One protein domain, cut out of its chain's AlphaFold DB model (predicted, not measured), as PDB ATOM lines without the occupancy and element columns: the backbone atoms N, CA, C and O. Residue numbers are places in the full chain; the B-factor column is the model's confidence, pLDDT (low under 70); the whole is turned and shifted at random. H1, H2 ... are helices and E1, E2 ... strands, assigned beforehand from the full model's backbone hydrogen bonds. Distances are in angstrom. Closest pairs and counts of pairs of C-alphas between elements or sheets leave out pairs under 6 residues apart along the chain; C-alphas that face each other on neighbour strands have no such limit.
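This is residues 31 to 204 of the 575 residues of an uncharacterized protein of Photorhabdus luminescens (UniProt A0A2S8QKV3). A long, twisted sheet of nine strands, E7 to E15, forms a wall, and two smaller sheets cover parts of one of its faces. The curled sheet E3 to E6 is partly face to face with it toward the E7 end, and the two-stranded sheet E1 and E2 toward the E15 end, their strands crossing those of the wall. The printed part has 174 residues with one named helix and fifteen named strands, in the order E1, H1, then E2 to E15; the class is mostly strand. The large sheet runs E7 to E15 in chain order, and each of the three sheets is antiparallel. The whole is compact, with a radius of gyration of the C-alphas of 15.8 A and spans of 47 by 37 by 30 A.

The large sheet holds E7, residues 112 to 116, E8, 124 to 128, E9, 133 to 136, E10, 147 to 151, E11, 157 to 162, E12, 168 to 172, E13, 177 to 184 and 20.9 A long, E14, 187 to 192, and E15, 200 to 204, ending at C-alpha 204 (258.646, 220.644, 192.236). The second sheet holds E3, residues 77 to 79, E4, 84 to 86, E5, 92 to 98 and 19.2 A long, and E6, 101 to 104. E1, residues 31 to 41, begins at C-alpha 31 (243.381, 229.750, 183.195), bends by 51 degrees at residue 37 and is 29.7 A long; H1, residues 42 to 45, and E2, 49 to 56 and 21.1 A long, follow.

E7 to E15 is a meander, each strand the antiparallel neighbour of the one before, with edge strands E7 and E15; N 113 and O 127 of E7 and E8 are 2.9 A apart, and N 182 and O 189 of E13 and E14 2.9 A. E3 to E6 is a second meander, where N 96 and O 103 of E5 and E6 are 2.8 A apart. The three sheets form a stack of sheets, face to face in turn. The sheet E3 to E6 and the large one are face to face, the parts that face each other 10.4 A centre to centre and the strands of the one at 61 degrees to those of the other; the closest C-alphas of E6 and E7, those of Val 102 and Glu 115, are 6.0 A apart. The sheet E1 and E2, in which N 35 and O 54 are within hydrogen-bond range at 2.9 A, and the large sheet are face to face, the parts that face each other 9.4 A centre to centre and the strands of the one at 45 degrees to those of the other. H1 only grazes the large sheet, with residues 42 to 43; it is too short for an O i to N i+4 pair, and its one O i to N i+3 pair is within range.

The C-alphas of Ser 99 and Ala 197, the two farthest apart, are 49.0 A apart. The link from E2 to E3, residues 57 to 76, is long; its residues 71 to 72 pair antiparallel with residues 55 to 56 of E2. The printed part has no cut, and no printed residue is under 70 in pLDDT.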
ATOM      1  N   TYR A  31     243.260 231.121 182.714       93.19
ATOM      2  CA  TYR A  31     243.381 229.750 183.195       93.19
ATOM      3  C   TYR A  31     244.119 229.728 184.529       93.19
ATOM      4  O   TYR A  31     245.272 230.152 184.616       93.19
ATOM      5  N   ASN A  32     243.465 229.195 185.550       90.00
ATOM      6  CA  ASN A  32     244.051 228.965 186.860       90.00
ATOM      7  C   ASN A  32     244.229 227.458 187.065       90.00
ATOM      8  O   ASN A  32     243.442 226.655 186.567       90.00
ATOM      9  N   LEU A  33     245.247 227.063 187.823       88.38
ATOM     10  CA  LEU A  33     245.445 225.674 188.246       88.38
ATOM     11  C   LEU A  33     245.483 225.637 189.768       88.38
ATOM     12  O   LEU A  33     246.127 226.482 190.379       88.38
ATOM     13  N   SER A  34     244.810 224.659 190.368       88.88
ATOM     14  CA  SER A  34     244.857 224.400 191.804       88.88
ATOM     15  C   SER A  34     245.071 222.907 192.031       88.88
ATOM     16  O   SER A  34     244.261 222.099 191.575       88.88
ATOM     17  N   ILE A  35     246.179 222.541 192.676       87.88
ATOM     18  CA  ILE A  35     246.519 221.155 193.018       87.88
ATOM     19  C   ILE A  35     246.742 221.086 194.527       87.88
ATOM     20  O   ILE A  35     247.741 221.599 195.034       87.88
ATOM     21  N   GLU A  36     245.821 220.436 195.237       89.56
ATOM     22  CA  GLU A  36     246.002 220.124 196.653       89.56
ATOM     23  C   GLU A  36     247.086 219.049 196.795       89.56
ATOM     24  O   GLU A  36     246.964 217.946 196.259       89.56
ATOM     25  N   LEU A  37     248.168 219.383 197.498       91.00
ATOM     26  CA  LEU A  37     249.248 218.444 197.801       91.00
ATOM     27  C   LEU A  37     248.979 217.677 199.097       91.00
ATOM     28  O   LEU A  37     249.420 216.539 199.237       91.00
ATOM     29  N   GLY A  38     248.253 218.308 200.019       89.25
ATOM     30  CA  GLY A  38     247.807 217.747 201.285       89.25
ATOM     31  C   GLY A  38     247.380 218.843 202.256       89.25
ATOM     32  O   GLY A  38     247.662 220.020 202.047       89.25
ATOM     33  N   THR A  39     246.739 218.448 203.352       90.88
ATOM     34  CA  THR A  39     246.329 219.361 204.425       90.88
ATOM     35  C   THR A  39     247.050 218.992 205.721       90.88
ATOM     36  O   THR A  39     246.994 217.840 206.164       90.88
ATOM     37  N   LEU A  40     247.741 219.962 206.329       91.00
ATOM     38  CA  LEU A  40     248.422 219.793 207.612       91.00
ATOM     39  C   LEU A  40     247.454 220.131 208.746       91.00
ATOM     40  O   LEU A  40     246.875 221.216 208.775       91.00
ATOM     41  N   ASN A  41     247.309 219.207 209.696       85.38
ATOM     42  CA  ASN A  41     246.492 219.401 210.891       85.38
ATOM     43  C   ASN A  41     247.359 219.170 212.131       85.38
ATOM     44  O   ASN A  41     247.550 218.033 212.563       85.38
ATOM     45  N   GLY A  42     247.910 220.252 212.683       86.38
ATOM     46  CA  GLY A  42     248.709 220.194 213.908       86.38
ATOM     47  C   GLY A  42     247.871 220.048 215.176       86.38
ATOM     48  O   GLY A  42     246.637 220.000 215.135       86.38
ATOM     49  N   ASN A  43     248.548 220.026 216.324       89.62
ATOM     50  CA  ASN A  43     247.940 219.993 217.658       89.62
ATOM     51  C   ASN A  43     247.001 218.788 217.859       89.62
ATOM     52  O   ASN A  43     245.916 218.925 218.421       89.62
ATOM     53  N   ASN A  44     247.356 217.601 217.357       87.62
ATOM     54  CA  ASN A  44     246.470 216.426 217.382       87.62
ATOM     55  C   ASN A  44     245.088 216.705 216.750       87.62
ATOM     56  O   ASN A  44     244.061 216.299 217.295       87.62
ATOM     57  N   ILE A  45     245.066 217.399 215.601       86.31
ATOM     58  CA  ILE A  45     243.845 217.756 214.847       86.31
ATOM     59  C   ILE A  45     242.984 218.815 215.577       86.31
ATOM     60  O   ILE A  45     241.806 218.993 215.289       86.31
ATOM     61  N   GLN A  46     243.565 219.547 216.532       86.44
ATOM     62  CA  GLN A  46     242.901 220.658 217.234       86.44
ATOM     63  C   GLN A  46     243.348 222.032 216.714       86.44
ATOM     64  O   GLN A  46     242.755 223.063 217.042       86.44
ATOM     65  N   GLY A  47     244.426 222.046 215.930       83.75
ATOM     66  CA  GLY A  47     245.071 223.244 215.418       83.75
ATOM     67  C   GLY A  47     244.305 223.878 214.265       83.75
ATOM     68  O   GLY A  47     243.363 223.287 213.735       83.75
ATOM     69  N   PRO A  48     244.709 225.084 213.838       86.19
ATOM     70  CA  PRO A  48     244.250 225.597 212.560       86.19
ATOM     71  C   PRO A  48     244.667 224.622 211.447       86.19
ATOM     72  O   PRO A  48     245.755 224.049 211.485       86.19
ATOM     73  N   SER A  49     243.788 224.419 210.469       83.75
ATOM     74  CA  SER A  49     244.113 223.646 209.269       83.75
ATOM     75  C   SER A  49     244.995 224.483 208.344       83.75
ATOM     76  O   SER A  49     244.732 225.671 208.147       83.75
ATOM     77  N   PHE A  50     246.031 223.865 207.777       89.00
ATOM     78  CA  PHE A  50     246.915 224.483 206.793       89.00
ATOM     79  C   PHE A  50     246.893 223.663 205.496       89.00
ATOM     80  O   PHE A  50     247.620 222.669 205.378       89.00
ATOM     81  N   PRO A  51     246.040 224.027 204.524       89.00
ATOM     82  CA  PRO A  51     246.034 223.377 203.222       89.00
ATOM     83  C   PRO A  51     247.287 223.774 202.432       89.00
ATOM     84  O   PRO A  51     247.541 224.951 202.188       89.00
ATOM     85  N   VAL A  52     248.062 222.789 201.986       91.31
ATOM     86  CA  VAL A  52     249.211 222.990 201.097       91.31
ATOM     87  C   VAL A  52     248.725 222.801 199.664       91.31
ATOM     88  O   VAL A  52     248.679 221.685 199.146       91.31
ATOM     89  N   THR A  53     248.333 223.900 199.024       90.50
ATOM     90  CA  THR A  53     247.758 223.884 197.671       90.50
ATOM     91  C   THR A  53     248.639 224.667 196.717       90.50
ATOM     92  O   THR A  53     248.888 225.846 196.938       90.50
ATOM     93  N   LEU A  54     249.094 224.037 195.632       91.31
ATOM     94  CA  LEU A  54     249.755 224.759 194.549       91.31
ATOM     95  C   LEU A  54     248.709 225.478 193.713       91.31
ATOM     96  O   LEU A  54     247.896 224.834 193.051       91.31
ATOM     97  N   SER A  55     248.777 226.803 193.703       90.25
ATOM     98  CA  SER A  55     247.913 227.651 192.891       90.25
ATOM     99  C   SER A  55     248.725 228.377 191.828       90.25
ATOM    100  O   SER A  55     249.702 229.053 192.148       90.25
ATOM    101  N   TYR A  56     248.308 228.245 190.570       91.38
ATOM    102  CA  TYR A  56     248.845 228.977 189.430       91.38
ATOM    103  C   TYR A  56     247.925 230.132 189.045       91.38
ATOM    104  O   TYR A  56     246.726 229.917 188.857       91.38
ATOM    105  N   SER A  57     248.507 231.311 188.817       89.12
ATOM    106  CA  SER A  57     247.848 232.422 188.129       89.12
ATOM    107  C   SER A  57     248.748 233.004 187.029       89.12
ATOM    108  O   SER A  57     249.924 233.287 187.290       89.12
ATOM    109  N   PRO A  58     248.221 233.259 185.814       89.44
ATOM    110  CA  PRO A  58     248.986 233.841 184.712       89.44
ATOM    111  C   PRO A  58     249.404 235.294 184.967       89.44
ATOM    112  O   PRO A  58     250.356 235.772 184.354       89.44
ATOM    113  N   LEU A  59     248.750 236.003 185.889       85.38
ATOM    114  CA  LEU A  59     249.071 237.402 186.201       85.38
ATOM    115  C   LEU A  59     250.229 237.543 187.209       85.38
ATOM    116  O   LEU A  59     250.829 238.612 187.347       85.38
ATOM    117  N   SER A  60     250.611 236.444 187.862       82.12
ATOM    118  CA  SER A  60     251.672 236.399 188.870       82.12
ATOM    119  C   SER A  60     253.029 236.018 188.261       82.12
ATOM    120  O   SER A  60     253.590 234.983 188.582       82.12
ATOM    121  N   GLN A  61     253.606 236.835 187.376       74.31
ATOM    122  CA  GLN A  61     254.813 236.453 186.608       74.31
ATOM    123  C   GLN A  61     256.151 236.459 187.387       74.31
ATOM    124  O   GLN A  61     257.195 236.131 186.816       74.31
ATOM    125  N   GLY A  62     256.144 236.782 188.684       79.31
ATOM    126  CA  GLY A  62     257.314 236.660 189.563       79.31
ATOM    127  C   GLY A  62     257.496 235.246 190.130       79.31
ATOM    128  O   GLY A  62     256.558 234.456 190.148       79.31
ATOM    129  N   ASN A  63     258.693 234.947 190.648       84.44
ATOM    130  CA  ASN A  63     258.984 233.721 191.411       84.44
ATOM    131  C   ASN A  63     259.549 234.026 192.821       84.44
ATOM    132  O   ASN A  63     260.591 233.484 193.190       84.44
ATOM    133  N   PRO A  64     258.922 234.918 193.618       80.19
ATOM    134  CA  PRO A  64     259.466 235.281 194.929       80.19
ATOM    135  C   PRO A  64     259.482 234.096 195.909       80.19
ATOM    136  O   PRO A  64     260.307 234.050 196.810       80.19
ATOM    137  N   THR A  65     258.608 233.106 195.710       82.25
ATOM    138  CA  THR A  65     258.456 231.927 196.579       82.25
ATOM    139  C   THR A  65     259.385 230.765 196.214       82.25
ATOM    140  O   THR A  65     259.466 229.791 196.961       82.25
ATOM    141  N   GLY A  66     260.083 230.832 195.073       88.69
ATOM    142  CA  GLY A  66     260.965 229.764 194.589       88.69
ATOM    143  C   GLY A  66     260.250 228.512 194.063       88.69
ATOM    144  O   GLY A  66     260.909 227.498 193.858       88.69
ATOM    145  N   LEU A  67     258.931 228.560 193.842       91.75
ATOM    146  CA  LEU A  67     258.111 227.415 193.399       91.75
ATOM    147  C   LEU A  67     257.898 227.370 191.875       91.75
ATOM    148  O   LEU A  67     257.413 226.379 191.332       91.75
ATOM    149  N   GLY A  68     258.250 228.455 191.190       92.19
ATOM    150  CA  GLY A  68     257.993 228.698 189.777       92.19
ATOM    151  C   GLY A  68     257.135 229.948 189.563       92.19
ATOM    152  O   GLY A  68     256.297 230.301 190.389       92.19
ATOM    153  N   ARG A  69     257.325 230.626 188.430       91.25
ATOM    154  CA  ARG A  69     256.542 231.793 188.016       91.25
ATOM    155  C   ARG A  69     255.067 231.435 187.949       91.25
ATOM    156  O   ARG A  69     254.693 230.423 187.360       91.25
ATOM    157  N   GLY A  70     254.238 232.278 188.544       89.44
ATOM    158  CA  GLY A  70     252.797 232.065 188.638       89.44
ATOM    159  C   GLY A  70     252.373 231.152 189.779       89.44
ATOM    160  O   GLY A  70     251.184 231.130 190.069       89.44
ATOM    161  N   ILE A  71     253.299 230.430 190.425       92.25
ATOM    162  CA  ILE A  71     252.991 229.407 191.428       92.25
ATOM    163  C   ILE A  71     253.093 229.974 192.846       92.25
ATOM    164  O   ILE A  71     254.082 230.598 193.236       92.25
ATOM    165  N   SER A  72     252.072 229.699 193.651       90.06
ATOM    166  CA  SER A  72     252.005 230.042 195.072       90.06
ATOM    167  C   SER A  72     251.425 228.887 195.889       90.06
ATOM    168  O   SER A  72     250.902 227.930 195.320       90.06
ATOM    169  N   LEU A  73     251.518 228.988 197.218       87.94
ATOM    170  CA  LEU A  73     250.905 228.046 198.165       87.94
ATOM    171  C   LEU A  73     249.566 228.541 198.743       87.94
ATOM    172  O   LEU A  73     249.088 227.981 199.722       87.94
ATOM    173  N   GLY A  74     248.996 229.623 198.191       81.62
ATOM    174  CA  GLY A  74     247.745 230.204 198.697       81.62
ATOM    175  C   GLY A  74     247.836 230.741 200.131       81.62
ATOM    176  O   GLY A  74     246.849 230.722 200.855       81.62
ATOM    177  N   LEU A  75     249.019 231.182 200.569       89.31
ATOM    178  CA  LEU A  75     249.225 231.744 201.907       89.31
ATOM    179  C   LEU A  75     248.841 233.222 201.945       89.31
ATOM    180  O   LEU A  75     249.066 233.938 200.963       89.31
ATOM    181  N   SER A  76     248.367 233.704 203.098       93.12
ATOM    182  CA  SER A  76     248.193 235.144 203.271       93.12
ATOM    183  C   SER A  76     249.547 235.837 203.232       93.12
ATOM    184  O   SER A  76     250.464 235.490 203.970       93.12
ATOM    185  N   THR A  77     249.687 236.832 202.371       93.88
ATOM    186  CA  THR A  77     250.924 237.587 202.203       93.88
ATOM    187  C   THR A  77     250.601 239.060 202.062       93.88
ATOM    188  O   THR A  77     249.608 239.433 201.439       93.88
ATOM    189  N   TYR A  78     251.461 239.911 202.607       95.19
ATOM    190  CA  TYR A  78     251.421 241.338 202.321       95.19
ATOM    191  C   TYR A  78     252.748 241.776 201.711       95.19
ATOM    192  O   TYR A  78     253.796 241.611 202.328       95.19
ATOM    193  N   ASP A  79     252.720 242.312 200.497       92.25
ATOM    194  CA  ASP A  79     253.904 242.891 199.863       92.25
ATOM    195  C   ASP A  79     253.907 244.407 200.068       92.25
ATOM    196  O   ASP A  79     253.115 245.125 199.459       92.25
ATOM    197  N   THR A  80     254.818 244.902 200.903       92.62
ATOM    198  CA  THR A  80     254.920 246.329 201.242       92.62
ATOM    199  C   THR A  80     255.359 247.198 200.060       92.62
ATOM    200  O   THR A  80     255.112 248.405 200.069       92.62
ATOM    201  N   TYR A  81     255.984 246.616 199.028       89.06
ATOM    202  CA  TYR A  81     256.383 247.352 197.828       89.06
ATOM    203  C   TYR A  81     255.175 247.640 196.939       89.06
ATOM    204  O   TYR A  81     254.908 248.792 196.596       89.06
ATOM    205  N   SER A  82     254.427 246.594 196.587       87.00
ATOM    206  CA  SER A  82     253.235 246.731 195.746       87.00
ATOM    207  C   SER A  82     251.956 247.059 196.494       87.00
ATOM    208  O   SER A  82     250.945 247.316 195.849       87.00
ATOM    209  N   ARG A  83     252.013 247.055 197.829       93.19
ATOM    210  CA  ARG A  83     250.892 247.278 198.747       93.19
ATOM    211  C   ARG A  83     249.731 246.314 198.535       93.19
ATOM    212  O   ARG A  83     248.579 246.641 198.805       93.19
ATOM    213  N   GLN A  84     250.044 245.108 198.082       92.62
ATOM    214  CA  GLN A  84     249.060 244.077 197.799       92.62
ATOM    215  C   GLN A  84     248.968 243.111 198.979       92.62
ATOM    216  O   GLN A  84     249.952 242.459 199.336       92.62
ATOM    217  N   LEU A  85     247.775 243.011 199.559       95.44
ATOM    218  CA  LEU A  85     247.395 241.976 200.511       95.44
ATOM    219  C   LEU A  85     246.736 240.837 199.735       95.44
ATOM    220  O   LEU A  85     245.741 241.059 199.050       95.44
ATOM    221  N   SER A  86     247.284 239.634 199.847       92.94
ATOM    222  CA  SER A  86     246.632 238.392 199.420       92.94
ATOM    223  C   SER A  86     246.268 237.610 200.673       92.94
ATOM    224  O   SER A  86     247.093 237.520 201.577       92.94
ATOM    225  N   LEU A  87     245.063 237.061 200.745       92.94
ATOM    226  CA  LEU A  87     244.592 236.269 201.879       92.94
ATOM    227  C   LEU A  87     244.577 234.780 201.540       92.94
ATOM    228  O   LEU A  87     244.475 234.394 200.375       92.94
ATOM    229  N   SER A  88     244.605 233.938 202.570       87.75
ATOM    230  CA  SER A  88     244.452 232.484 202.448       87.75
ATOM    231  C   SER A  88     243.082 232.063 201.897       87.75
ATOM    232  O   SER A  88     242.920 230.952 201.399       87.75
ATOM    233  N   THR A  89     242.101 232.972 201.911       83.56
ATOM    234  CA  THR A  89     240.802 232.819 201.235       83.56
ATOM    235  C   THR A  89     240.890 232.959 199.711       83.56
ATOM    236  O   THR A  89     239.919 232.667 199.018       83.56
ATOM    237  N   GLY A  90     242.034 233.405 199.180       83.31
ATOM    238  CA  GLY A  90     242.239 233.739 197.769       83.31
ATOM    239  C   GLY A  90     241.918 235.196 197.424       83.31
ATOM    240  O   GLY A  90     242.298 235.657 196.349       83.31
ATOM    241  N   GLU A  91     241.270 235.935 198.330       88.44
ATOM    242  CA  GLU A  91     240.956 237.347 198.127       88.44
ATOM    243  C   GLU A  91     242.225 238.206 198.084       88.44
ATOM    244  O   GLU A  91     243.191 237.981 198.819       88.44
ATOM    245  N   GLN A  92     242.203 239.230 197.238       91.19
ATOM    246  CA  GLN A  92     243.282 240.184 197.059       91.19
ATOM    247  C   GLN A  92     242.761 241.610 197.180       91.19
ATOM    248  O   GLN A  92     241.711 241.960 196.637       91.19
ATOM    249  N   TYR A  93     243.541 242.444 197.858       94.25
ATOM    250  CA  TYR A  93     243.223 243.840 198.109       94.25
ATOM    251  C   TYR A  93     244.465 244.716 197.968       94.25
ATOM    252  O   TYR A  93     245.584 244.306 198.283       94.25
ATOM    253  N   GLN A  94     244.252 245.951 197.530       95.00
ATOM    254  CA  GLN A  94     245.245 247.011 197.650       95.00
ATOM    255  C   GLN A  94     245.149 247.644 199.036       95.00
ATOM    256  O   GLN A  94     244.069 247.735 199.620       95.00
ATOM    257  N   VAL A  95     246.284 248.065 199.584       96.12
ATOM    258  CA  VAL A  95     246.372 248.624 200.933       96.12
ATOM    259  C   VAL A  95     246.941 250.030 200.869       96.12
ATOM    260  O   VAL A  95     247.998 250.300 200.298       96.12
ATOM    261  N   TYR A  96     246.262 250.960 201.525       94.50
ATOM    262  CA  TYR A  96     246.843 252.248 201.836       94.50
ATOM    263  C   TYR A  96     247.579 252.165 203.172       94.50
ATOM    264  O   TYR A  96     246.971 252.000 204.227       94.50
ATOM    265  N   GLU A  97     248.904 252.262 203.125       92.50
ATOM    266  CA  GLU A  97     249.755 252.181 204.308       92.50
ATOM    267  C   GLU A  97     250.332 253.552 204.684       92.50
ATOM    268  O   GLU A  97     250.900 254.264 203.849       92.50
ATOM    269  N   GLN A  98     250.212 253.896 205.967       89.69
ATOM    270  CA  GLN A  98     250.797 255.079 206.597       89.69
ATOM    271  C   GLN A  98     251.643 254.680 207.819       89.69
ATOM    272  O   GLN A  98     251.719 253.511 208.219       89.69
ATOM    273  N   SER A  99     252.301 255.663 208.443       84.56
ATOM    274  CA  SER A  99     253.027 255.436 209.696       84.56
ATOM    275  C   SER A  99     252.060 254.943 210.779       84.56
ATOM    276  O   SER A  99     251.128 255.649 211.155       84.56
ATOM    277  N   GLY A 100     252.251 253.705 211.239       84.12
ATOM    278  CA  GLY A 100     251.443 253.083 212.293       84.12
ATOM    279  C   GLY A 100     250.049 252.574 211.898       84.12
ATOM    280  O   GLY A 100     249.395 251.988 212.754       84.12
ATOM    281  N   ASN A 101     249.595 252.741 210.648       92.00
ATOM    282  CA  ASN A 101     248.265 252.290 210.216       92.00
ATOM    283  C   ASN A 101     248.262 251.694 208.794       92.00
ATOM    284  O   ASN A 101     249.089 252.055 207.954       92.00
ATOM    285  N   VAL A 102     247.308 250.801 208.537       95.88
ATOM    286  CA  VAL A 102     246.972 250.221 207.232       95.88
ATOM    287  C   VAL A 102     245.467 250.341 207.004       95.88
ATOM    288  O   VAL A 102     244.667 250.247 207.930       95.88
ATOM    289  N   THR A 103     245.059 250.566 205.763       95.50
ATOM    290  CA  THR A 103     243.649 250.591 205.371       95.50
ATOM    291  C   THR A 103     243.482 249.773 204.106       95.50
ATOM    292  O   THR A 103     244.090 250.083 203.082       95.50
ATOM    293  N   VAL A 104     242.674 248.722 204.185       96.25
ATOM    294  CA  VAL A 104     242.335 247.883 203.035       96.25
ATOM    295  C   VAL A 104     241.408 248.677 202.120       96.25
ATOM    296  O   VAL A 104     240.372 249.184 202.551       96.25
ATOM    297  N   GLN A 105     241.799 248.832 200.861       94.44
ATOM    298  CA  GLN A 105     241.014 249.557 199.874       94.44
ATOM    299  C   GLN A 105     239.925 248.661 199.297       94.44
ATOM    300  O   GLN A 105     240.121 247.463 199.103       94.44
ATOM    301  N   GLN A 106     238.782 249.270 198.980       93.44
ATOM    302  CA  GLN A 106     237.669 248.602 198.308       93.44
ATOM    303  C   GLN A 106     237.147 247.344 199.041       93.44
ATOM    304  O   GLN A 106     236.651 246.411 198.413       93.44
ATOM    305  N   GLN A 107     237.224 247.337 200.376       93.50
ATOM    306  CA  GLN A 107     236.617 246.334 201.254       93.50
ATOM    307  C   GLN A 107     235.353 246.922 201.903       93.50
ATOM    308  O   GLN A 107     235.411 247.974 202.539       93.50
ATOM    309  N   LYS A 108     234.205 246.248 201.757       92.44
ATOM    310  CA  LYS A 108     232.931 246.657 202.389       92.44
ATOM    311  C   LYS A 108     232.429 245.681 203.440       92.44
ATOM    312  O   LYS A 108     231.939 246.117 204.477       92.44
ATOM    313  N   LEU A 109     232.556 244.382 203.178       91.75
ATOM    314  CA  LEU A 109     232.225 243.350 204.149       91.75
ATOM    315  C   LEU A 109     233.322 243.268 205.219       91.75
ATOM    316  O   LEU A 109     234.506 243.129 204.908       91.75
ATOM    317  N   ASP A 110     232.918 243.312 206.488       90.38
ATOM    318  CA  ASP A 110     233.792 243.106 207.655       90.38
ATOM    319  C   ASP A 110     234.024 241.598 207.881       90.38
ATOM    320  O   ASP A 110     233.658 241.031 208.911       90.38
ATOM    321  N   SER A 111     234.560 240.916 206.862       91.06
ATOM    322  CA  SER A 111     234.906 239.484 206.894       91.06
ATOM    323  C   SER A 111     236.280 239.227 207.523       91.06
ATOM    324  O   SER A 111     236.523 238.150 208.077       91.06
ATOM    325  N   PHE A 112     237.164 240.222 207.473       95.94
ATOM    326  CA  PHE A 112     238.467 240.232 208.120       95.94
ATOM    327  C   PHE A 112     238.895 241.666 208.444       95.94
ATOM    328  O   PHE A 112     238.388 242.633 207.874       95.94
ATOM    329  N   ARG A 113     239.882 241.797 209.329       96.31
ATOM    330  CA  ARG A 113     240.545 243.065 209.647       96.31
ATOM    331  C   ARG A 113     242.049 242.901 209.516       96.31
ATOM    332  O   ARG A 113     242.594 241.904 209.987       96.31
ATOM    333  N   PHE A 114     242.694 243.874 208.884       97.62
ATOM    334  CA  PHE A 114     244.139 243.915 208.677       97.62
ATOM    335  C   PHE A 114     244.738 245.090 209.446       97.62
ATOM    336  O   PHE A 114     244.296 246.224 209.282       97.62
ATOM    337  N   GLU A 115     245.725 244.820 210.297       96.31
ATOM    338  CA  GLU A 115     246.285 245.799 211.231       96.31
ATOM    339  C   GLU A 115     247.809 245.660 211.333       96.31
ATOM    340  O   GLU A 115     248.364 244.581 211.119       96.31
ATOM    341  N   LYS A 116     248.503 246.741 211.718       95.12
ATOM    342  CA  LYS A 116     249.917 246.670 212.119       95.12
ATOM    343  C   LYS A 116     250.038 246.161 213.553       95.12
ATOM    344  O   LYS A 116     249.330 246.623 214.451       95.12
ATOM    345  N   CYS A 117     250.982 245.260 213.784       93.62
ATOM    346  CA  CYS A 117     251.333 244.811 215.125       93.62
ATOM    347  C   CYS A 117     252.115 245.897 215.880       93.62
ATOM    348  O   CYS A 117     252.863 246.676 215.291       93.62
ATOM    349  N   LYS A 118     251.928 245.958 217.203       87.12
ATOM    350  CA  LYS A 118     252.549 246.976 218.076       87.12
ATOM    351  C   LYS A 118     253.736 246.455 218.882       87.12
ATOM    352  O   LYS A 118     254.493 247.254 219.419       87.12
ATOM    353  N   ASP A 119     253.857 245.140 219.018       80.19
ATOM    354  CA  ASP A 119     254.851 244.475 219.867       80.19
ATOM    355  C   ASP A 119     256.204 244.258 219.172       80.19
ATOM    356  O   ASP A 119     257.174 243.897 219.835       80.19
ATOM    357  N   GLY A 120     256.278 244.490 217.857       80.88
ATOM    358  CA  GLY A 120     257.486 244.325 217.046       80.88
ATOM    359  C   GLY A 120     257.895 242.868 216.809       80.88
ATOM    360  O   GLY A 120     258.926 242.637 216.188       80.88
ATOM    361  N   LYS A 121     257.115 241.884 217.284       90.69
ATOM    362  CA  LYS A 121     257.384 240.457 217.035       90.69
ATOM    363  C   LYS A 121     256.993 240.059 215.613       90.69
ATOM    364  O   LYS A 121     257.664 239.251 214.978       90.69
ATOM    365  N   TYR A 122     255.889 240.627 215.148       94.38
ATOM    366  CA  TYR A 122     255.388 240.503 213.789       94.38
ATOM    367  C   TYR A 122     255.116 241.902 213.242       94.38
ATOM    368  O   TYR A 122     254.973 242.856 214.009       94.38
ATOM    369  N   ASN A 123     255.004 242.040 211.926       94.69
ATOM    370  CA  ASN A 123     254.693 243.316 211.294       94.69
ATOM    371  C   ASN A 123     253.189 243.580 211.237       94.69
ATOM    372  O   ASN A 123     252.740 244.691 211.529       94.69
ATOM    373  N   TYR A 124     252.416 242.564 210.852       96.88
ATOM    374  CA  TYR A 124     250.990 242.696 210.574       96.88
ATOM    375  C   TYR A 124     250.179 241.558 211.184       96.88
ATOM    376  O   TYR A 124     250.703 240.485 211.489       96.88
ATOM    377  N   LYS A 125     248.878 241.798 211.320       96.75
ATOM    378  CA  LYS A 125     247.888 240.848 211.811       96.75
ATOM    379  C   LYS A 125     246.658 240.875 210.914       96.75
ATOM    380  O   LYS A 125     246.113 241.946 210.649       96.75
ATOM    381  N   VAL A 126     246.202 239.699 210.502       97.75
ATOM    382  CA  VAL A 126     244.891 239.470 209.893       97.75
ATOM    383  C   VAL A 126     244.016 238.767 210.926       97.75
ATOM    384  O   VAL A 126     244.396 237.723 211.451       97.75
ATOM    385  N   THR A 127     242.850 239.330 211.231       96.94
ATOM    386  CA  THR A 127     241.847 238.702 212.107       96.94
ATOM    387  C   THR A 127     240.598 238.414 211.296       96.94
ATOM    388  O   THR A 127     239.984 239.346 210.782       96.94
ATOM    389  N   TYR A 128     240.204 237.149 211.198       95.12
ATOM    390  CA  TYR A 128     239.039 236.732 210.421       95.12
ATOM    391  C   TYR A 128     237.771 236.675 211.273       95.12
ATOM    392  O   TYR A 128     237.816 236.374 212.470       95.12
ATOM    393  N   ALA A 129     236.614 236.849 210.635       93.25
ATOM    394  CA  ALA A 129     235.310 236.706 211.281       93.25
ATOM    395  C   ALA A 129     235.066 235.292 211.845       93.25
ATOM    396  O   ALA A 129     234.270 235.121 212.763       93.25
ATOM    397  N   ASN A 130     235.763 234.257 211.366       90.38
ATOM    398  CA  ASN A 130     235.704 232.911 211.957       90.38
ATOM    399  C   ASN A 130     236.532 232.775 213.259       90.38
ATOM    400  O   ASN A 130     236.442 231.756 213.944       90.38
ATOM    401  N   GLY A 131     237.254 233.820 213.668       92.38
ATOM    402  CA  GLY A 131     238.052 233.866 214.891       92.38
ATOM    403  C   GLY A 131     239.499 233.412 214.725       92.38
ATOM    404  O   GLY A 131     240.254 233.527 215.687       92.38
ATOM    405  N   ASN A 132     239.896 232.939 213.542       93.12
ATOM    406  CA  ASN A 132     241.296 232.662 213.247       93.12
ATOM    407  C   ASN A 132     242.083 233.969 213.113       93.12
ATOM    408  O   ASN A 132     241.554 235.004 212.693       93.12
ATOM    409  N   ILE A 133     243.361 233.900 213.463       95.94
ATOM    410  CA  ILE A 133     244.302 235.010 213.377       95.94
ATOM    411  C   ILE A 133     245.532 234.531 212.612       95.94
ATOM    412  O   ILE A 133     246.044 233.446 212.871       95.94
ATOM    413  N   GLU A 134     246.033 235.364 211.713       96.75
ATOM    414  CA  GLU A 134     247.317 235.163 211.050       96.75
ATOM    415  C   GLU A 134     248.218 236.363 211.335       96.75
ATOM    416  O   GLU A 134     247.832 237.512 211.111       96.75
ATOM    417  N   TYR A 135     249.425 236.112 211.833       97.19
ATOM    418  CA  TYR A 135     250.457 237.130 211.986       97.19
ATOM    419  C   TYR A 135     251.442 237.032 210.829       97.19
ATOM    420  O   TYR A 135     251.967 235.951 210.549       97.19
ATOM    421  N   LEU A 136     251.697 238.160 210.169       96.75
ATOM    422  CA  LEU A 136     252.527 238.235 208.970       96.75
ATOM    423  C   LEU A 136     253.808 239.027 209.233       96.75
ATOM    424  O   LEU A 136     253.782 240.061 209.908       96.75
ATOM    425  N   GLY A 137     254.902 238.576 208.616       92.62
ATOM    426  CA  GLY A 137     256.196 239.255 208.626       92.62
ATOM    427  C   GLY A 137     256.881 239.212 209.987       92.62
ATOM    428  O   GLY A 137     256.681 240.097 210.809       92.62
ATOM    429  N   SER A 138     257.696 238.187 210.229       85.50
ATOM    430  CA  SER A 138     258.622 238.134 211.372       85.50
ATOM    431  C   SER A 138     259.995 238.744 211.063       85.50
ATOM    432  O   SER A 138     260.806 238.918 211.968       85.50
ATOM    433  N   ASP A 139     260.272 239.029 209.789       80.75
ATOM    434  CA  ASP A 139     261.497 239.662 209.307       80.75
ATOM    435  C   ASP A 139     261.162 241.009 208.661       80.75
ATOM    436  O   ASP A 139     260.325 241.096 207.756       80.75
ATOM    437  N   ASP A 140     261.844 242.059 209.106       77.62
ATOM    438  CA  ASP A 140     261.670 243.424 208.621       77.62
ATOM    439  C   ASP A 140     262.341 243.682 207.266       77.62
ATOM    440  O   ASP A 140     261.951 244.626 206.578       77.62
ATOM    441  N   THR A 141     263.299 242.850 206.847       81.06
ATOM    442  CA  THR A 141     264.158 243.135 205.686       81.06
ATOM    443  C   THR A 141     263.503 242.849 204.331       81.06
ATOM    444  O   THR A 141     263.734 243.588 203.372       81.06
ATOM    445  N   SER A 142     262.652 241.823 204.245       85.62
ATOM    446  CA  SER A 142     261.896 241.489 203.031       85.62
ATOM    447  C   SER A 142     260.694 242.421 202.836       85.62
ATOM    448  O   SER A 142     259.995 242.743 203.798       85.62
ATOM    449  N   THR A 143     260.387 242.821 201.597       89.56
ATOM    450  CA  THR A 143     259.129 243.537 201.301       89.56
ATOM    451  C   THR A 143     257.921 242.605 201.348       89.56
ATOM    452  O   THR A 143     256.837 243.022 201.750       89.56
ATOM    453  N   LEU A 144     258.111 241.331 200.998       91.69
ATOM    454  CA  LEU A 144     257.087 240.302 201.107       91.69
ATOM    455  C   LEU A 144     257.008 239.806 202.553       91.69
ATOM    456  O   LEU A 144     258.001 239.321 203.099       91.69
ATOM    457  N   LYS A 145     255.820 239.912 203.148       94.31
ATOM    458  CA  LYS A 145     255.502 239.499 204.518       94.31
ATOM    459  C   LYS A 145     254.610 238.248 204.489       94.31
ATOM    460  O   LYS A 145     253.390 238.389 204.378       94.31
ATOM    461  N   PRO A 146     255.200 237.041 204.527       94.00
ATOM    462  CA  PRO A 146     254.475 235.770 204.615       94.00
ATOM    463  C   PRO A 146     253.902 235.550 206.023       94.00
ATOM    464  O   PRO A 146     254.264 236.300 206.942       94.00
ATOM    465  N   PRO A 147     253.027 234.545 206.227       94.88
ATOM    466  CA  PRO A 147     252.575 234.220 207.568       94.88
ATOM    467  C   PRO A 147     253.745 233.642 208.362       94.88
ATOM    468  O   PRO A 147     254.544 232.879 207.829       94.88
ATOM    469  N   ALA A 148     253.831 234.027 209.629       95.62
ATOM    470  CA  ALA A 148     254.814 233.524 210.586       95.62
ATOM    471  C   ALA A 148     254.143 232.721 211.712       95.62
ATOM    472  O   ALA A 148     254.738 231.804 212.275       95.62
ATOM    473  N   LEU A 149     252.888 233.052 212.037       95.88
ATOM    474  CA  LEU A 149     252.089 232.358 213.041       95.88
ATOM    475  C   LEU A 149     250.621 232.340 212.626       95.88
ATOM    476  O   LEU A 149     250.044 233.389 212.342       95.88
ATOM    477  N   ILE A 150     250.006 231.163 212.659       95.62
ATOM    478  CA  ILE A 150     248.570 230.978 212.440       95.62
ATOM    479  C   ILE A 150     247.965 230.485 213.747       95.62
ATOM    480  O   ILE A 150     248.479 229.554 214.363       95.62
ATOM    481  N   VAL A 151     246.874 231.110 214.176       95.50
ATOM    482  CA  VAL A 151     246.221 230.852 215.460       95.50
ATOM    483  C   VAL A 151     244.752 230.534 215.212       95.50
ATOM    484  O   VAL A 151     244.042 231.311 214.570       95.50
ATOM    485  N   SER A 152     244.280 229.397 215.720       94.31
ATOM    486  CA  SER A 152     242.854 229.062 215.673       94.31
ATOM    487  C   SER A 152     242.051 229.898 216.671       94.31
ATOM    488  O   SER A 152     242.594 230.423 217.643       94.31
ATOM    489  N   ALA A 153     240.727 229.951 216.508       92.75
ATOM    490  CA  ALA A 153     239.846 230.608 217.480       92.75
ATOM    491  C   ALA A 153     240.000 230.071 218.923       92.75
ATOM    492  O   ALA A 153     239.774 230.810 219.879       92.75
ATOM    493  N   ALA A 154     240.402 228.803 219.093       94.00
ATOM    494  CA  ALA A 154     240.670 228.184 220.394       94.00
ATOM    495  C   ALA A 154     242.090 228.460 220.932       94.00
ATOM    496  O   ALA A 154     242.398 228.091 222.067       94.00
ATOM    497  N   GLY A 155     242.947 229.122 220.152       94.62
ATOM    498  CA  GLY A 155     244.303 229.509 220.536       94.62
ATOM    499  C   GLY A 155     245.376 228.454 220.277       94.62
ATOM    500  O   GLY A 155     246.468 228.596 220.818       94.62
ATOM    501  N   HIS A 156     245.076 227.409 219.506       94.25
ATOM    502  CA  HIS A 156     246.083 226.454 219.022       94.25
ATOM    503  C   HIS A 156     246.884 227.085 217.888       94.25
ATOM    504  O   HIS A 156     246.316 227.874 217.123       94.25
ATOM    505  N   THR A 157     248.169 226.750 217.762       95.19
ATOM    506  CA  THR A 157     249.058 227.470 216.842       95.19
ATOM    507  C   THR A 157     249.747 226.581 215.816       95.19
ATOM    508  O   THR A 157     250.035 225.413 216.064       95.19
ATOM    509  N   LEU A 158     250.024 227.161 214.650       96.06
ATOM    510  CA  LEU A 158     251.004 226.658 213.694       96.06
ATOM    511  C   LEU A 158     252.060 227.737 213.462       96.06
ATOM    512  O   LEU A 158     251.729 228.860 213.071       96.06
ATOM    513  N   GLN A 159     253.321 227.390 213.697       96.25
ATOM    514  CA  GLN A 159     254.468 228.208 213.320       96.25
ATOM    515  C   GLN A 159     254.779 227.970 211.845       96.25
ATOM    516  O   GLN A 159     254.760 226.830 211.374       96.25
ATOM    517  N   VAL A 160     255.082 229.049 211.132       95.94
ATOM    518  CA  VAL A 160     255.456 229.012 209.721       95.94
ATOM    519  C   VAL A 160     256.859 229.593 209.596       95.94
ATOM    520  O   VAL A 160     257.066 230.792 209.783       95.94
ATOM    521  N   GLY A 161     257.833 228.727 209.328       95.00
ATOM    522  CA  GLY A 161     259.225 229.114 209.137       95.00
ATOM    523  C   GLY A 161     259.467 229.638 207.727       95.00
ATOM    524  O   GLY A 161     258.923 229.109 206.754       95.00
ATOM    525  N   THR A 162     260.302 230.670 207.603       93.12
ATOM    526  CA  THR A 162     260.715 231.212 206.306       93.12
ATOM    527  C   THR A 162     262.202 231.535 206.257       93.12
ATOM    528  O   THR A 162     262.796 231.909 207.267       93.12
ATOM    529  N   ASP A 163     262.798 231.453 205.067       91.06
ATOM    530  CA  ASP A 163     264.170 231.899 204.830       91.06
ATOM    531  C   ASP A 163     264.267 233.423 204.603       91.06
ATOM    532  O   ASP A 163     263.268 234.144 204.599       91.06
ATOM    533  N   SER A 164     265.484 233.927 204.371       86.19
ATOM    534  CA  SER A 164     265.753 235.357 204.134       86.19
ATOM    535  C   SER A 164     265.147 235.923 202.842       86.19
ATOM    536  O   SER A 164     265.252 237.119 202.587       86.19
ATOM    537  N   HIS A 165     264.565 235.078 201.990       85.25
ATOM    538  CA  HIS A 165     263.845 235.474 200.780       85.25
ATOM    539  C   HIS A 165     262.328 235.350 200.973       85.25
ATOM    540  O   HIS A 165     261.589 235.354 199.988       85.25
ATOM    541  N   ALA A 166     261.861 235.220 202.223       87.94
ATOM    542  CA  ALA A 166     260.459 235.006 202.573       87.94
ATOM    543  C   ALA A 166     259.859 233.722 201.962       87.94
ATOM    544  O   ALA A 166     258.646 233.635 201.745       87.94
ATOM    545  N   ARG A 167     260.693 232.709 201.682       91.31
ATOM    546  CA  ARG A 167     260.241 231.405 201.182       91.31
ATOM    547  C   ARG A 167     259.973 230.460 202.344       91.31
ATOM    548  O   ARG A 167     260.760 230.424 203.285       91.31
ATOM    549  N   LEU A 168     258.889 229.692 202.263       94.38
ATOM    550  CA  LEU A 168     258.496 228.709 203.276       94.38
ATOM    551  C   LEU A 168     259.612 227.681 203.495       94.38
ATOM    552  O   LEU A 168     260.067 227.085 202.528       94.38
ATOM    553  N   THR A 169     260.019 227.435 204.738       96.25
ATOM    554  CA  THR A 169     261.005 226.395 205.093       96.25
ATOM    555  C   THR A 169     260.386 225.258 205.879       96.25
ATOM    556  O   THR A 169     260.800 224.111 205.727       96.25
ATOM    557  N   ASP A 170     259.390 225.546 206.708       97.06
ATOM    558  CA  ASP A 170     258.738 224.549 207.541       97.06
ATOM    559  C   ASP A 170     257.389 225.037 208.067       97.06
ATOM    560  O   ASP A 170     257.113 226.234 208.136       97.06
ATOM    561  N   VAL A 171     256.545 224.077 208.435       97.38
ATOM    562  CA  VAL A 171     255.338 224.309 209.230       97.38
ATOM    563  C   VAL A 171     255.377 223.348 210.404       97.38
ATOM    564  O   VAL A 171     255.564 222.139 210.216       97.38
ATOM    565  N   SER A 172     255.201 223.864 211.614       96.75
ATOM    566  CA  SER A 172     255.251 223.072 212.843       96.75
ATOM    567  C   SER A 172     254.144 223.455 213.817       96.75
ATOM    568  O   SER A 172     253.697 224.600 213.861       96.75
ATOM    569  N   ASP A 173     253.689 222.471 214.586       94.50
ATOM    570  CA  ASP A 173     252.947 222.713 215.821       94.50
ATOM    571  C   ASP A 173     253.911 222.710 217.023       94.50
ATOM    572  O   ASP A 173     255.132 222.664 216.872       94.50
ATOM    573  N   GLU A 174     253.376 222.761 218.238       87.25
ATOM    574  CA  GLU A 174     254.128 222.824 219.495       87.25
ATOM    575  C   GLU A 174     254.993 221.574 219.751       87.25
ATOM    576  O   GLU A 174     255.872 221.595 220.615       87.25
ATOM    577  N   THR A 175     254.739 220.472 219.039       89.12
ATOM    578  CA  THR A 175     255.327 219.147 219.292       89.12
ATOM    579  C   THR A 175     255.892 218.448 218.054       89.12
ATOM    580  O   THR A 175     256.744 217.570 218.193       89.12
ATOM    581  N   ASN A 176     255.442 218.801 216.850       92.81
ATOM    582  CA  ASN A 176     255.777 218.131 215.601       92.81
ATOM    583  C   ASN A 176     256.079 219.141 214.493       92.81
ATOM    584  O   ASN A 176     255.341 220.099 214.266       92.81
ATOM    585  N   THR A 177     257.106 218.841 213.706       96.19
ATOM    586  CA  THR A 177     257.256 219.411 212.366       96.19
ATOM    587  C   THR A 177     256.327 218.662 211.413       96.19
ATOM    588  O   THR A 177     256.415 217.441 211.291       96.19
ATOM    589  N   LEU A 178     255.425 219.387 210.754       96.38
ATOM    590  CA  LEU A 178     254.398 218.839 209.862       96.38
ATOM    591  C   LEU A 178     254.826 218.896 208.393       96.38
ATOM    592  O   LEU A 178     254.425 218.051 207.596       96.38
ATOM    593  N   LEU A 179     255.648 219.880 208.038       97.88
ATOM    594  CA  LEU A 179     256.181 220.077 206.695       97.88
ATOM    595  C   LEU A 179     257.590 220.652 206.794       97.88
ATOM    596  O   LEU A 179     257.825 221.545 207.605       97.88
ATOM    597  N   THR A 180     258.495 220.194 205.935       98.19
ATOM    598  CA  THR A 180     259.736 220.911 205.614       98.19
ATOM    599  C   THR A 180     259.827 221.162 204.119       98.19
ATOM    600  O   THR A 180     259.300 220.397 203.310       98.19
ATOM    601  N   VAL A 181     260.494 222.248 203.748       97.69
ATOM    602  CA  VAL A 181     260.674 222.689 202.371       97.69
ATOM    603  C   VAL A 181     262.130 223.082 202.167       97.69
ATOM    604  O   VAL A 181     262.706 223.846 202.942       97.69
ATOM    605  N   SER A 182     262.736 222.556 201.110       96.81
ATOM    606  CA  SER A 182     264.087 222.911 200.685       96.81
ATOM    607  C   SER A 182     264.100 223.362 199.229       96.81
ATOM    608  O   SER A 182     263.249 222.964 198.430       96.81
ATOM    609  N   TYR A 183     265.073 224.205 198.892       95.31
ATOM    610  CA  TYR A 183     265.211 224.819 197.574       95.31
ATOM    611  C   TYR A 183     266.604 224.557 197.012       95.31
ATOM    612  O   TYR A 183     267.601 224.708 197.722       95.31
ATOM    613  N   ASP A 184     266.671 224.229 195.727       91.12
ATOM    614  CA  ASP A 184     267.913 224.070 194.977       91.12
ATOM    615  C   ASP A 184     267.790 224.689 193.571       91.12
ATOM    616  O   ASP A 184     266.792 225.324 193.233       91.12
ATOM    617  N   SER A 185     268.827 224.551 192.739       86.56
ATOM    618  CA  SER A 185     268.838 225.124 191.385       86.56
ATOM    619  C   SER A 185     267.828 224.486 190.422       86.56
ATOM    620  O   SER A 185     267.574 225.038 189.354       86.56
ATOM    621  N   ASN A 186     267.287 223.315 190.761       85.00
ATOM    622  CA  ASN A 186     266.368 222.527 189.943       85.00
ATOM    623  C   ASN A 186     264.916 222.593 190.453       85.00
ATOM    624  O   ASN A 186     264.030 222.034 189.798       85.00
ATOM    625  N   GLY A 187     264.660 223.277 191.570       92.81
ATOM    626  CA  GLY A 187     263.326 223.574 192.086       92.81
ATOM    627  C   GLY A 187     263.240 223.460 193.605       92.81
ATOM    628  O   GLY A 187     264.096 223.977 194.323       92.81
ATOM    629  N   SER A 188     262.183 222.817 194.104       95.88
ATOM    630  CA  SER A 188     261.941 222.687 195.543       95.88
ATOM    631  C   SER A 188     261.445 221.300 195.938       95.88
ATOM    632  O   SER A 188     260.788 220.602 195.163       95.88
ATOM    633  N   THR A 189     261.738 220.898 197.171       97.50
ATOM    634  CA  THR A 189     261.302 219.624 197.748       97.50
ATOM    635  C   THR A 189     260.513 219.887 199.019       97.50
ATOM    636  O   THR A 189     261.029 220.514 199.937       97.50
ATOM    637  N   LEU A 190     259.277 219.401 199.068       97.94
ATOM    638  CA  LEU A 190     258.388 219.461 200.221       97.94
ATOM    639  C   LEU A 190     258.312 218.061 200.840       97.94
ATOM    640  O   LEU A 190     257.985 217.106 200.135       97.94
ATOM    641  N   VAL A 191     258.589 217.931 202.133       98.19
ATOM    642  CA  VAL A 191     258.503 216.665 202.875       98.19
ATOM    643  C   VAL A 191     257.419 216.794 203.936       98.19
ATOM    644  O   VAL A 191     257.560 217.561 204.888       98.19
ATOM    645  N   PHE A 192     256.334 216.048 203.759       97.12
ATOM    646  CA  PHE A 192     255.209 216.011 204.688       97.12
ATOM    647  C   PHE A 192     255.496 215.018 205.814       97.12
ATOM    648  O   PHE A 192     255.998 213.929 205.556       97.12
ATOM    649  N   TYR A 193     255.160 215.392 207.050       95.38
ATOM    650  CA  TYR A 193     255.330 214.587 208.266       95.38
ATOM    651  C   TYR A 193     256.730 213.940 208.385       95.38
ATOM    652  O   TYR A 193     256.852 212.715 208.501       95.38
ATOM    653  N   PRO A 194     257.813 214.743 208.339       96.38
ATOM    654  CA  PRO A 194     259.181 214.235 208.335       96.38
ATOM    655  C   PRO A 194     259.468 213.337 209.548       96.38
ATOM    656  O   PRO A 194     259.195 213.688 210.696       96.38
ATOM    657  N   GLY A 195     260.053 212.164 209.286       93.12
ATOM    658  CA  GLY A 195     260.405 211.184 210.318       93.12
ATOM    659  C   GLY A 195     259.231 210.360 210.863       93.12
ATOM    660  O   GLY A 195     259.422 209.624 211.832       93.12
ATOM    661  N   LYS A 196     258.035 210.466 210.271       93.19
ATOM    662  CA  LYS A 196     256.860 209.644 210.600       93.19
ATOM    663  C   LYS A 196     256.620 208.565 209.536       93.19
ATOM    664  O   LYS A 196     257.188 208.628 208.449       93.19
ATOM    665  N   ALA A 197     255.784 207.575 209.855       92.19
ATOM    666  CA  ALA A 197     255.477 206.465 208.946       92.19
ATOM    667  C   ALA A 197     254.655 206.922 207.728       92.19
ATOM    668  O   ALA A 197     254.791 206.381 206.638       92.19
ATOM    669  N   GLU A 198     253.833 207.950 207.910       90.25
ATOM    670  CA  GLU A 198     252.985 208.583 206.901       90.25
ATOM    671  C   GLU A 198     253.718 209.615 206.017       90.25
ATOM    672  O   GLU A 198     253.074 210.381 205.298       90.25
ATOM    673  N   THR A 199     255.054 209.664 206.072       96.38
ATOM    674  CA  THR A 199     255.859 210.621 205.302       96.38
ATOM    675  C   THR A 199     255.709 210.422 203.795       96.38
ATOM    676  O   THR A 199     255.712 209.304 203.276       96.38
ATOM    677  N   TYR A 200     255.633 211.528 203.062       96.81
ATOM    678  CA  TYR A 200     255.749 211.533 201.608       96.81
ATOM    679  C   TYR A 200     256.393 212.834 201.141       96.81
ATOM    680  O   TYR A 200     256.396 213.854 201.832       96.81
ATOM    681  N   THR A 201     256.968 212.787 199.947       98.00
ATOM    682  CA  THR A 201     257.711 213.898 199.357       98.00
ATOM    683  C   THR A 201     257.018 214.391 198.096       98.00
ATOM    684  O   THR A 201     256.610 213.593 197.252       98.00
ATOM    685  N   ILE A 202     256.943 215.710 197.932       97.56
ATOM    686  CA  ILE A 202     256.584 216.370 196.679       97.56
ATOM    687  C   ILE A 202     257.814 217.111 196.154       97.56
ATOM    688  O   ILE A 202     258.336 218.008 196.810       97.56
ATOM    689  N   ARG A 203     258.271 216.765 194.950       97.25
ATOM    690  CA  ARG A 203     259.338 217.487 194.245       97.25
ATOM    691  C   ARG A 203     258.746 218.357 193.152       97.25
ATOM    692  O   ARG A 203     258.137 217.846 192.211       97.25
ATOM    693  N   LEU A 204     258.970 219.659 193.257       97.50
ATOM    694  CA  LEU A 204     258.646 220.644 192.236       97.50
ATOM    695  C   LEU A 204     259.887 220.845 191.376       97.50
ATOM    696  O   LEU A 204     260.908 221.320 191.865       97.50
TER     697      LEU A 204